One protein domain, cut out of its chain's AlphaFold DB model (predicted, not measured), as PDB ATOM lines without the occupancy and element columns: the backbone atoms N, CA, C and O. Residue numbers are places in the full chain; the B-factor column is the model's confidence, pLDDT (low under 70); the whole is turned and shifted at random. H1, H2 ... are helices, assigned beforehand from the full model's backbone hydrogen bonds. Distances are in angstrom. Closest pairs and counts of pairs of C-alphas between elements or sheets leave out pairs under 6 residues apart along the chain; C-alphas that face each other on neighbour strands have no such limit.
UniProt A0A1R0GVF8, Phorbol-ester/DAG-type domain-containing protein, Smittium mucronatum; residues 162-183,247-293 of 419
ATOM      1  N   LEU A 162     149.676 131.647 110.689       88.88
ATOM      2  CA  LEU A 162     149.399 132.710 109.710       88.88
ATOM      3  C   LEU A 162     150.520 133.752 109.633       88.88
ATOM      4  O   LEU A 162     150.735 134.365 108.586       88.88
ATOM      5  N   SER A 163     151.205 133.995 110.753       87.38
ATOM      6  CA  SER A 163     152.136 135.119 110.890       87.38
ATOM      7  C   SER A 163     153.286 135.132 109.870       87.38
ATOM      8  O   SER A 163     153.544 136.213 109.339       87.38
ATOM      9  N   PRO A 164     153.934 134.007 109.492       88.00
ATOM     10  CA  PRO A 164     155.050 134.046 108.545       88.00
ATOM     11  C   PRO A 164     154.607 134.484 107.144       88.00
ATOM     12  O   PRO A 164     155.239 135.350 106.542       88.00
ATOM     13  N   ALA A 165     153.479 133.953 106.657       87.88
ATOM     14  CA  ALA A 165     152.927 134.312 105.351       87.88
ATOM     15  C   ALA A 165     152.501 135.789 105.312       87.88
ATOM     16  O   ALA A 165     152.823 136.504 104.363       87.88
ATOM     17  N   LEU A 166     151.846 136.272 106.375       88.94
ATOM     18  CA  LEU A 166     151.468 137.681 106.509       88.94
ATOM     19  C   LEU A 166     152.686 138.610 106.512       88.94
ATOM     20  O   LEU A 166     152.688 139.609 105.796       88.94
ATOM     21  N   VAL A 167     153.730 138.290 107.283       88.44
ATOM     22  CA  VAL A 167     154.949 139.109 107.361       88.44
ATOM     23  C   VAL A 167     155.665 139.165 106.011       88.44
ATOM     24  O   VAL A 167     156.060 140.251 105.591       88.44
ATOM     25  N   SER A 168     155.776 138.041 105.292       84.81
ATOM     26  CA  SER A 168     156.363 138.029 103.946       84.81
ATOM     27  C   SER A 168     155.560 138.883 102.960       84.81
ATOM     28  O   SER A 168     156.141 139.695 102.247       84.81
ATOM     29  N   ILE A 169     154.225 138.786 102.959       87.31
ATOM     30  CA  ILE A 169     153.372 139.618 102.093       87.31
ATOM     31  C   ILE A 169     153.540 141.106 102.423       87.31
ATOM     32  O   ILE A 169     153.728 141.922 101.522       87.31
ATOM     33  N   LEU A 170     153.512 141.472 103.707       87.94
ATOM     34  CA  LEU A 170     153.697 142.860 104.140       87.94
ATOM     35  C   LEU A 170     155.073 143.405 103.753       87.94
ATOM     36  O   LEU A 170     155.172 144.562 103.347       87.94
ATOM     37  N   TYR A 171     156.118 142.581 103.831       85.94
ATOM     38  CA  TYR A 171     157.459 142.950 103.390       85.94
ATOM     39  C   TYR A 171     157.512 143.201 101.875       85.94
ATOM     40  O   TYR A 171     157.962 144.264 101.451       85.94
ATOM     41  N   ILE A 172     156.947 142.300 101.064       83.88
ATOM     42  CA  ILE A 172     156.840 142.463  99.602       83.88
ATOM     43  C   ILE A 172     156.107 143.770  99.257       83.88
ATOM     44  O   ILE A 172     156.563 144.551  98.418       83.88
ATOM     45  N   LEU A 173     154.987 144.047  99.931       84.62
ATOM     46  CA  LEU A 173     154.208 145.277  99.748       84.62
ATOM     47  C   LEU A 173     154.979 146.529 100.192       84.62
ATOM     48  O   LEU A 173     154.883 147.577  99.548       84.62
ATOM     49  N   HIS A 174     155.765 146.435 101.266       85.75
ATOM     50  CA  HIS A 174     156.628 147.521 101.716       85.75
ATOM     51  C   HIS A 174     157.706 147.846 100.674       85.75
ATOM     52  O   HIS A 174     157.875 149.015 100.318       85.75
ATOM     53  N   CYS A 175     158.375 146.833 100.116       80.94
ATOM     54  CA  CYS A 175     159.363 146.995  99.043       80.94
ATOM     55  C   CYS A 175     158.751 147.640  97.784       80.94
ATOM     56  O   CYS A 175     159.345 148.532  97.174       80.94
ATOM     57  N   LEU A 176     157.510 147.286  97.436       79.94
ATOM     58  CA  LEU A 176     156.776 147.939  96.347       79.94
ATOM     59  C   LEU A 176     156.486 149.420  96.627       79.94
ATOM     60  O   LEU A 176     156.660 150.276  95.751       79.94
ATOM     61  N   ASN A 177     156.040 149.737  97.843       82.50
ATOM     62  CA  ASN A 177     155.666 151.099  98.207       82.50
ATOM     63  C   ASN A 177     156.889 152.029  98.272       82.50
ATOM     64  O   ASN A 177     156.853 153.157  97.772       82.50
ATOM     65  N   THR A 178     158.008 151.542  98.814       79.12
ATOM     66  CA  THR A 178     159.266 152.300  98.842       79.12
ATOM     67  C   THR A 178     159.782 152.581  97.426       79.12
ATOM     68  O   THR A 178     160.205 153.704  97.146       79.12
ATOM     69  N   LYS A 179     159.649 151.633  96.486       71.94
ATOM     70  CA  LYS A 179     159.975 151.831  95.060       71.94
ATOM     71  C   LYS A 179     159.068 152.856  94.376       71.94
ATOM     72  O   LYS A 179     159.567 153.737  93.676       71.94
ATOM     73  N   SER A 180     157.753 152.787  94.598       68.06
ATOM     74  CA  SER A 180     156.793 153.783  94.090       68.06
ATOM     75  C   SER A 180     157.146 155.195  94.573       68.06
ATOM     76  O   SER A 180     157.144 156.151  93.793       68.06
ATOM     77  N   SER A 181     157.561 155.321  95.838       73.25
ATOM     78  CA  SER A 181     158.016 156.594  96.398       73.25
ATOM     79  C   SER A 181     159.352 157.080  95.822       73.25
ATOM     80  O   SER A 181     159.534 158.293  95.729       73.25
ATOM     81  N   LYS A 182     160.280 156.186  95.443       68.19
ATOM     82  CA  LYS A 182     161.545 156.555  94.776       68.19
ATOM     83  C   LYS A 182     161.317 156.981  93.318       68.19
ATOM     84  O   LYS A 182     161.854 158.003  92.906       68.19
ATOM     85  N   ARG A 183     160.451 156.282  92.567       58.44
ATOM     86  CA  ARG A 183     160.087 156.641  91.177       58.44
ATOM     87  C   ARG A 183     159.408 158.007  91.063       58.44
ATOM     88  O   ARG A 183     159.653 158.723  90.105       58.44
ATOM     89  N   LEU A 247     189.969 119.200 122.013       57.56
ATOM     90  CA  LEU A 247     189.948 120.481 121.294       57.56
ATOM     91  C   LEU A 247     189.624 120.304 119.797       57.56
ATOM     92  O   LEU A 247     188.937 121.137 119.214       57.56
ATOM     93  N   SER A 248     190.079 119.209 119.184       54.34
ATOM     94  CA  SER A 248     189.833 118.881 117.776       54.34
ATOM     95  C   SER A 248     188.365 118.550 117.485       54.34
ATOM     96  O   SER A 248     187.855 118.953 116.443       54.34
ATOM     97  N   GLU A 249     187.654 117.884 118.397       54.94
ATOM     98  CA  GLU A 249     186.213 117.634 118.260       54.94
ATOM     99  C   GLU A 249     185.403 118.910 118.487       54.94
ATOM    100  O   GLU A 249     184.469 119.182 117.738       54.94
ATOM    101  N   ASN A 250     185.821 119.752 119.436       59.41
ATOM    102  CA  ASN A 250     185.222 121.070 119.653       59.41
ATOM    103  C   ASN A 250     185.423 122.002 118.444       59.41
ATOM    104  O   ASN A 250     184.522 122.756 118.075       59.41
ATOM    105  N   LEU A 251     186.580 121.934 117.781       63.41
ATOM    106  CA  LEU A 251     186.847 122.670 116.543       63.41
ATOM    107  C   LEU A 251     186.031 122.123 115.368       63.41
ATOM    108  O   LEU A 251     185.450 122.914 114.632       63.41
ATOM    109  N   ARG A 252     185.920 120.796 115.225       57.88
ATOM    110  CA  ARG A 252     185.074 120.162 114.198       57.88
ATOM    111  C   ARG A 252     183.598 120.487 114.396       57.88
ATOM    112  O   ARG A 252     182.916 120.802 113.430       57.88
ATOM    113  N   PHE A 253     183.115 120.473 115.634       58.53
ATOM    114  CA  PHE A 253     181.757 120.892 115.968       58.53
ATOM    115  C   PHE A 253     181.524 122.352 115.576       58.53
ATOM    116  O   PHE A 253     180.590 122.636 114.835       58.53
ATOM    117  N   ASN A 254     182.415 123.266 115.975       63.53
ATOM    118  CA  ASN A 254     182.314 124.676 115.591       63.53
ATOM    119  C   ASN A 254     182.351 124.876 114.069       63.53
ATOM    120  O   ASN A 254     181.606 125.700 113.550       63.53
ATOM    121  N   GLN A 255     183.173 124.116 113.343       60.81
ATOM    122  CA  GLN A 255     183.248 124.171 111.880       60.81
ATOM    123  C   GLN A 255     181.969 123.653 111.214       60.81
ATOM    124  O   GLN A 255     181.424 124.331 110.346       60.81
ATOM    125  N   ASN A 256     181.448 122.506 111.656       66.12
ATOM    126  CA  ASN A 256     180.212 121.925 111.126       66.12
ATOM    127  C   ASN A 256     179.008 122.837 111.385       66.12
ATOM    128  O   ASN A 256     178.191 123.072 110.500       66.12
ATOM    129  N   VAL A 257     178.937 123.408 112.585       60.78
ATOM    130  CA  VAL A 257     177.896 124.356 112.979       60.78
ATOM    131  C   VAL A 257     177.990 125.643 112.153       60.78
ATOM    132  O   VAL A 257     176.986 126.112 111.625       60.78
ATOM    133  N   THR A 258     179.198 126.178 111.962       66.31
ATOM    134  CA  THR A 258     179.447 127.355 111.109       66.31
ATOM    135  C   THR A 258     178.996 127.108 109.668       66.31
ATOM    136  O   THR A 258     178.334 127.968 109.092       66.31
ATOM    137  N   GLY A 259     179.311 125.937 109.101       66.25
ATOM    138  CA  GLY A 259     178.884 125.549 107.754       66.25
ATOM    139  C   GLY A 259     177.363 125.529 107.614       66.25
ATOM    140  O   GLY A 259     176.817 126.228 106.768       66.25
ATOM    141  N   MET A 260     176.667 124.845 108.528       64.00
ATOM    142  CA  MET A 260     175.199 124.797 108.525       64.00
ATOM    143  C   MET A 260     174.552 126.186 108.630       64.00
ATOM    144  O   MET A 260     173.528 126.442 107.996       64.00
ATOM    145  N   TYR A 261     175.137 127.101 109.409       63.34
ATOM    146  CA  TYR A 261     174.640 128.475 109.505       63.34
ATOM    147  C   TYR A 261     174.863 129.278 108.224       63.34
ATOM    148  O   TYR A 261     173.995 130.060 107.838       63.34
ATOM    149  N   LEU A 262     176.009 129.097 107.566       67.25
ATOM    150  CA  LEU A 262     176.302 129.743 106.288       67.25
ATOM    151  C   LEU A 262     175.335 129.278 105.198       67.25
ATOM    152  O   LEU A 262     174.814 130.121 104.469       67.25
ATOM    153  N   ASP A 263     175.041 127.980 105.148       73.06
ATOM    154  CA  ASP A 263     174.096 127.400 104.192       73.06
ATOM    155  C   ASP A 263     172.667 127.908 104.444       73.06
ATOM    156  O   ASP A 263     171.966 128.320 103.516       73.06
ATOM    157  N   ALA A 264     172.243 127.964 105.712       68.50
ATOM    158  CA  ALA A 264     170.949 128.528 106.089       68.50
ATOM    159  C   ALA A 264     170.840 130.013 105.706       68.50
ATOM    160  O   ALA A 264     169.820 130.443 105.168       68.50
ATOM    161  N   TYR A 265     171.900 130.792 105.934       69.94
ATOM    162  CA  TYR A 265     171.948 132.197 105.535       69.94
ATOM    163  C   TYR A 265     171.851 132.358 104.017       69.94
ATOM    164  O   TYR A 265     171.048 133.157 103.553       69.94
ATOM    165  N   GLN A 266     172.612 131.584 103.241       74.44
ATOM    166  CA  GLN A 266     172.556 131.631 101.775       74.44
ATOM    167  C   GLN A 266     171.168 131.258 101.244       74.44
ATOM    168  O   GLN A 266     170.688 131.866 100.289       74.44
ATOM    169  N   SER A 267     170.489 130.302 101.884       72.31
ATOM    170  CA  SER A 267     169.106 129.961 101.552       72.31
ATOM    171  C   SER A 267     168.146 131.125 101.825       72.31
ATOM    172  O   SER A 267     167.312 131.447 100.977       72.31
ATOM    173  N   ILE A 268     168.298 131.807 102.966       72.81
ATOM    174  CA  ILE A 268     167.500 132.993 103.312       72.81
ATOM    175  C   ILE A 268     167.807 134.155 102.362       72.81
ATOM    176  O   ILE A 268     166.888 134.824 101.908       72.81
ATOM    177  N   GLU A 269     169.072 134.391 102.031       72.50
ATOM    178  CA  GLU A 269     169.506 135.439 101.106       72.50
ATOM    179  C   GLU A 269     168.971 135.191  99.691       72.50
ATOM    180  O   GLU A 269     168.418 136.098  99.076       72.50
ATOM    181  N   SER A 270     169.032 133.949  99.200       72.50
ATOM    182  CA  SER A 270     168.408 133.553  97.933       72.50
ATOM    183  C   SER A 270     166.894 133.788  97.951       72.50
ATOM    184  O   SER A 270     166.341 134.352  97.004       72.50
ATOM    185  N   TYR A 271     166.230 133.439  99.055       70.19
ATOM    186  CA  TYR A 271     164.802 133.687  99.234       70.19
ATOM    187  C   TYR A 271     164.468 135.187  99.255       70.19
ATOM    188  O   TYR A 271     163.549 135.618  98.559       70.19
ATOM    189  N   LEU A 272     165.232 136.007  99.977       71.19
ATOM    190  CA  LEU A 272     165.051 137.462 100.026       71.19
ATOM    191  C   LEU A 272     165.320 138.123  98.667       71.19
ATOM    192  O   LEU A 272     164.547 138.983  98.255       71.19
ATOM    193  N   ASN A 273     166.338 137.673  97.930       70.88
ATOM    194  CA  ASN A 273     166.643 138.171  96.587       70.88
ATOM    195  C   ASN A 273     165.545 137.823  95.573       70.88
ATOM    196  O   ASN A 273     165.246 138.633  94.697       70.88
ATOM    197  N   SER A 274     164.906 136.654  95.713       67.06
ATOM    198  CA  SER A 274     163.729 136.277  94.910       67.06
ATOM    199  C   SER A 274     162.468 137.079  95.267       67.06
ATOM    200  O   SER A 274     161.523 137.159  94.483       67.06
ATOM    201  N   MET A 275     162.449 137.674  96.462       64.75
ATOM    202  CA  MET A 275     161.363 138.507  96.972       64.75
ATOM    203  C   MET A 275     161.519 139.979  96.564       64.75
ATOM    204  O   MET A 275     160.553 140.746  96.618       64.75
ATOM    205  N   ASP A 276     162.724 140.373  96.148       68.00
ATOM    206  CA  ASP A 276     163.013 141.722  95.702       68.00
ATOM    207  C   ASP A 276     162.548 141.934  94.253       68.00
ATOM    208  O   ASP A 276     162.957 141.245  93.319       68.00
ATOM    209  N   TRP A 277     161.703 142.946  94.045       67.81
ATOM    210  CA  TRP A 277     161.116 143.295  92.740       67.81
ATOM    211  C   TRP A 277     162.122 143.940  91.769       67.81
ATOM    212  O   TRP A 277     161.726 144.556  90.769       67.81
ATOM    213  N   GLU A 278     163.401 143.921  92.125       66.50
ATOM    214  CA  GLU A 278     164.515 144.485  91.372       66.50
ATOM    215  C   GLU A 278     165.278 143.417  90.582       66.50
ATOM    216  O   GLU A 278     165.666 143.703  89.453       66.50
ATOM    217  N   SER A 279     165.409 142.190  91.108       69.81
ATOM    218  CA  SER A 279     166.102 141.100  90.406       69.81
ATOM    219  C   SER A 279     165.190 140.384  89.399       69.81
ATOM    220  O   SER A 279     165.554 140.261  88.231       69.81
ATOM    221  N   ASP A 280     163.977 139.991  89.814       73.75
ATOM    222  CA  ASP A 280     163.003 139.294  88.963       73.75
ATOM    223  C   ASP A 280     161.541 139.663  89.324       73.75
ATOM    224  O   ASP A 280     160.966 139.162  90.299       73.75
ATOM    225  N   PRO A 281     160.878 140.522  88.525       76.50
ATOM    226  CA  PRO A 281     159.508 140.956  88.793       76.50
ATOM    227  C   PRO A 281     158.458 139.855  88.570       76.50
ATOM    228  O   PRO A 281     157.345 139.964  89.093       76.50
ATOM    229  N   GLN A 282     158.759 138.820  87.781       80.31
ATOM    230  CA  GLN A 282     157.828 137.724  87.507       80.31
ATOM    231  C   GLN A 282     157.874 136.690  88.631       80.31
ATOM    232  O   GLN A 282     156.810 136.291  89.121       80.31
ATOM    233  N   ALA A 283     159.069 136.336  89.112       80.00
ATOM    234  CA  ALA A 283     159.224 135.487  90.290       80.00
ATOM    235  C   ALA A 283     158.585 136.120  91.537       80.00
ATOM    236  O   ALA A 283     157.775 135.465  92.194       80.00
ATOM    237  N   ALA A 284     158.838 137.406  91.809       80.75
ATOM    238  CA  ALA A 284     158.259 138.105  92.959       80.75
ATOM    239  C   ALA A 284     156.717 138.163  92.912       80.75
ATOM    240  O   ALA A 284     156.042 137.966  93.927       80.75
ATOM    241  N   LYS A 285     156.129 138.371  91.722       84.19
ATOM    242  CA  LYS A 285     154.669 138.332  91.526       84.19
ATOM    243  C   LYS A 285     154.099 136.934  91.775       84.19
ATOM    244  O   LYS A 285     153.087 136.812  92.466       84.19
ATOM    245  N   ASN A 286     154.724 135.895  91.224       86.62
ATOM    246  CA  ASN A 286     154.287 134.512  91.418       86.62
ATOM    247  C   ASN A 286     154.393 134.108  92.893       86.62
ATOM    248  O   ASN A 286     153.459 133.518  93.433       86.62
ATOM    249  N   LEU A 287     155.474 134.506  93.569       85.69
ATOM    250  CA  LEU A 287     155.669 134.304  95.002       85.69
ATOM    251  C   LEU A 287     154.560 134.979  95.821       85.69
ATOM    252  O   LEU A 287     153.971 134.348  96.694       85.69
ATOM    253  N   LEU A 288     154.219 136.234  95.511       86.81
ATOM    254  CA  LEU A 288     153.143 136.961  96.188       86.81
ATOM    255  C   LEU A 288     151.782 136.269  96.011       86.81
ATOM    256  O   LEU A 288     151.024 136.154  96.977       86.81
ATOM    257  N   ILE A 289     151.471 135.797  94.799       89.25
ATOM    258  CA  ILE A 289     150.233 135.056  94.517       89.25
ATOM    259  C   ILE A 289     150.213 133.750  95.315       89.25
ATOM    260  O   ILE A 289     149.232 133.481  96.007       89.25
ATOM    261  N   MET A 290     151.300 132.976  95.288       89.31
ATOM    262  CA  MET A 290     151.407 131.720  96.035       89.31
ATOM    263  C   MET A 290     151.262 131.939  97.543       89.31
ATOM    264  O   MET A 290     150.473 131.249  98.180       89.31
ATOM    265  N   LEU A 291     151.945 132.935  98.114       90.12
ATOM    266  CA  LEU A 291     151.822 133.284  99.533       90.12
ATOM    267  C   LEU A 291     150.395 133.715  99.895       90.12
ATOM    268  O   LEU A 291     149.891 133.341 100.953       90.12
ATOM    269  N   SER A 292     149.719 134.451  99.010       91.50
ATOM    270  CA  SER A 292     148.326 134.870  99.210       91.50
ATOM    271  C   SER A 292     147.358 133.683  99.167       91.50
ATOM    272  O   SER A 292     146.444 133.603  99.988       91.50
ATOM    273  N   LEU A 293     147.575 132.731  98.253       93.56
ATOM    274  CA  LEU A 293     146.795 131.493  98.170       93.56
ATOM    275  C   LEU A 293     147.027 130.597  99.389       93.56
ATOM    276  O   LEU A 293     146.065 130.071  99.946       93.56
TER     277      LEU A 293
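AT A GLANCE: This is residues 162 to 183 and 247 to 293 of the 419 residues of the protein "Phorbol-ester/DAG-type domain-containing protein" of Smittium mucronatum (UniProt A0A1R0GVF8). Two helices, H1 and H3, pack side by side in opposite directions over part of their lengths, and a long third helix, H2, reaches away from them like an arm. H2 meets the pair with its last residues at about a right angle to H3, while its residues 247 to 271 stick out free. The printed part has 69 residues with three named helices, in the order H1, H2, H3, and no named strand; the class is all helix. The whole is extended, with a radius of gyration of the C-alphas of 17.1 A, and spans 55 by 29 by 18 A, the arm making the length.

HOW THE PARTS SIT: H1, residues 162 to 183, and H3, residues 281 to 293, touch, and their closest C-alphas are those of Ala 165 and Leu 291, 6.0 A apart. H1 touches H3 with residues 165 to 172 alone, and H3 touches H1 with residues 288 to 292 alone. The two run opposite ways at a shallow tilt of 34 degrees, only just short of steep. H2, residues 247 to 275, is close to H1 but not clearly touching it: the closest C-alphas, of Ile 172 and Met 275, are 6.6 A apart. H1 and H2 run the same way at a steep tilt of 58 degrees. H2 and H3 touch, with residues 274 to 275 of H2 and residues 283 to 287 of H3 alone. Their closest C-alphas are those of Met 275 and Ala 284, 5.1 A apart, and their lines are about perpendicular at 83 degrees. In H1, H2 and H3 every O i to N i+4 pair is within hydrogen-bond range.

IN THESE COORDINATES: H1 runs from C-alpha 162 at (149.399, 132.710, 109.710) to C-alpha 183, a length of 32.1 A. H2 starts at C-alpha 247 at (189.948, 120.481, 121.294) and measures 41.6 A to C-alpha 275; with 29 residues it is the longest helix. H3 measures 18.4 A from C-alpha 281 to C-alpha 293 at (146.795, 131.493, 98.170).

THE WHOLE: Residues 184 to 246 are cut out and not printed, and C-alphas 183 and 247 across the cut are 55.7 A apart; these are also the two C-alphas farthest apart in the domain. The link from H2 to H3, 5 residues, is tight. Without residues 247 to 271, the body of 44 residues spans 32 by 18 by 15 A. The mean pLDDT of the printed part is 74.7, and 27 residues are under 70, among them residues 247 to 262 and residues 274 to 279.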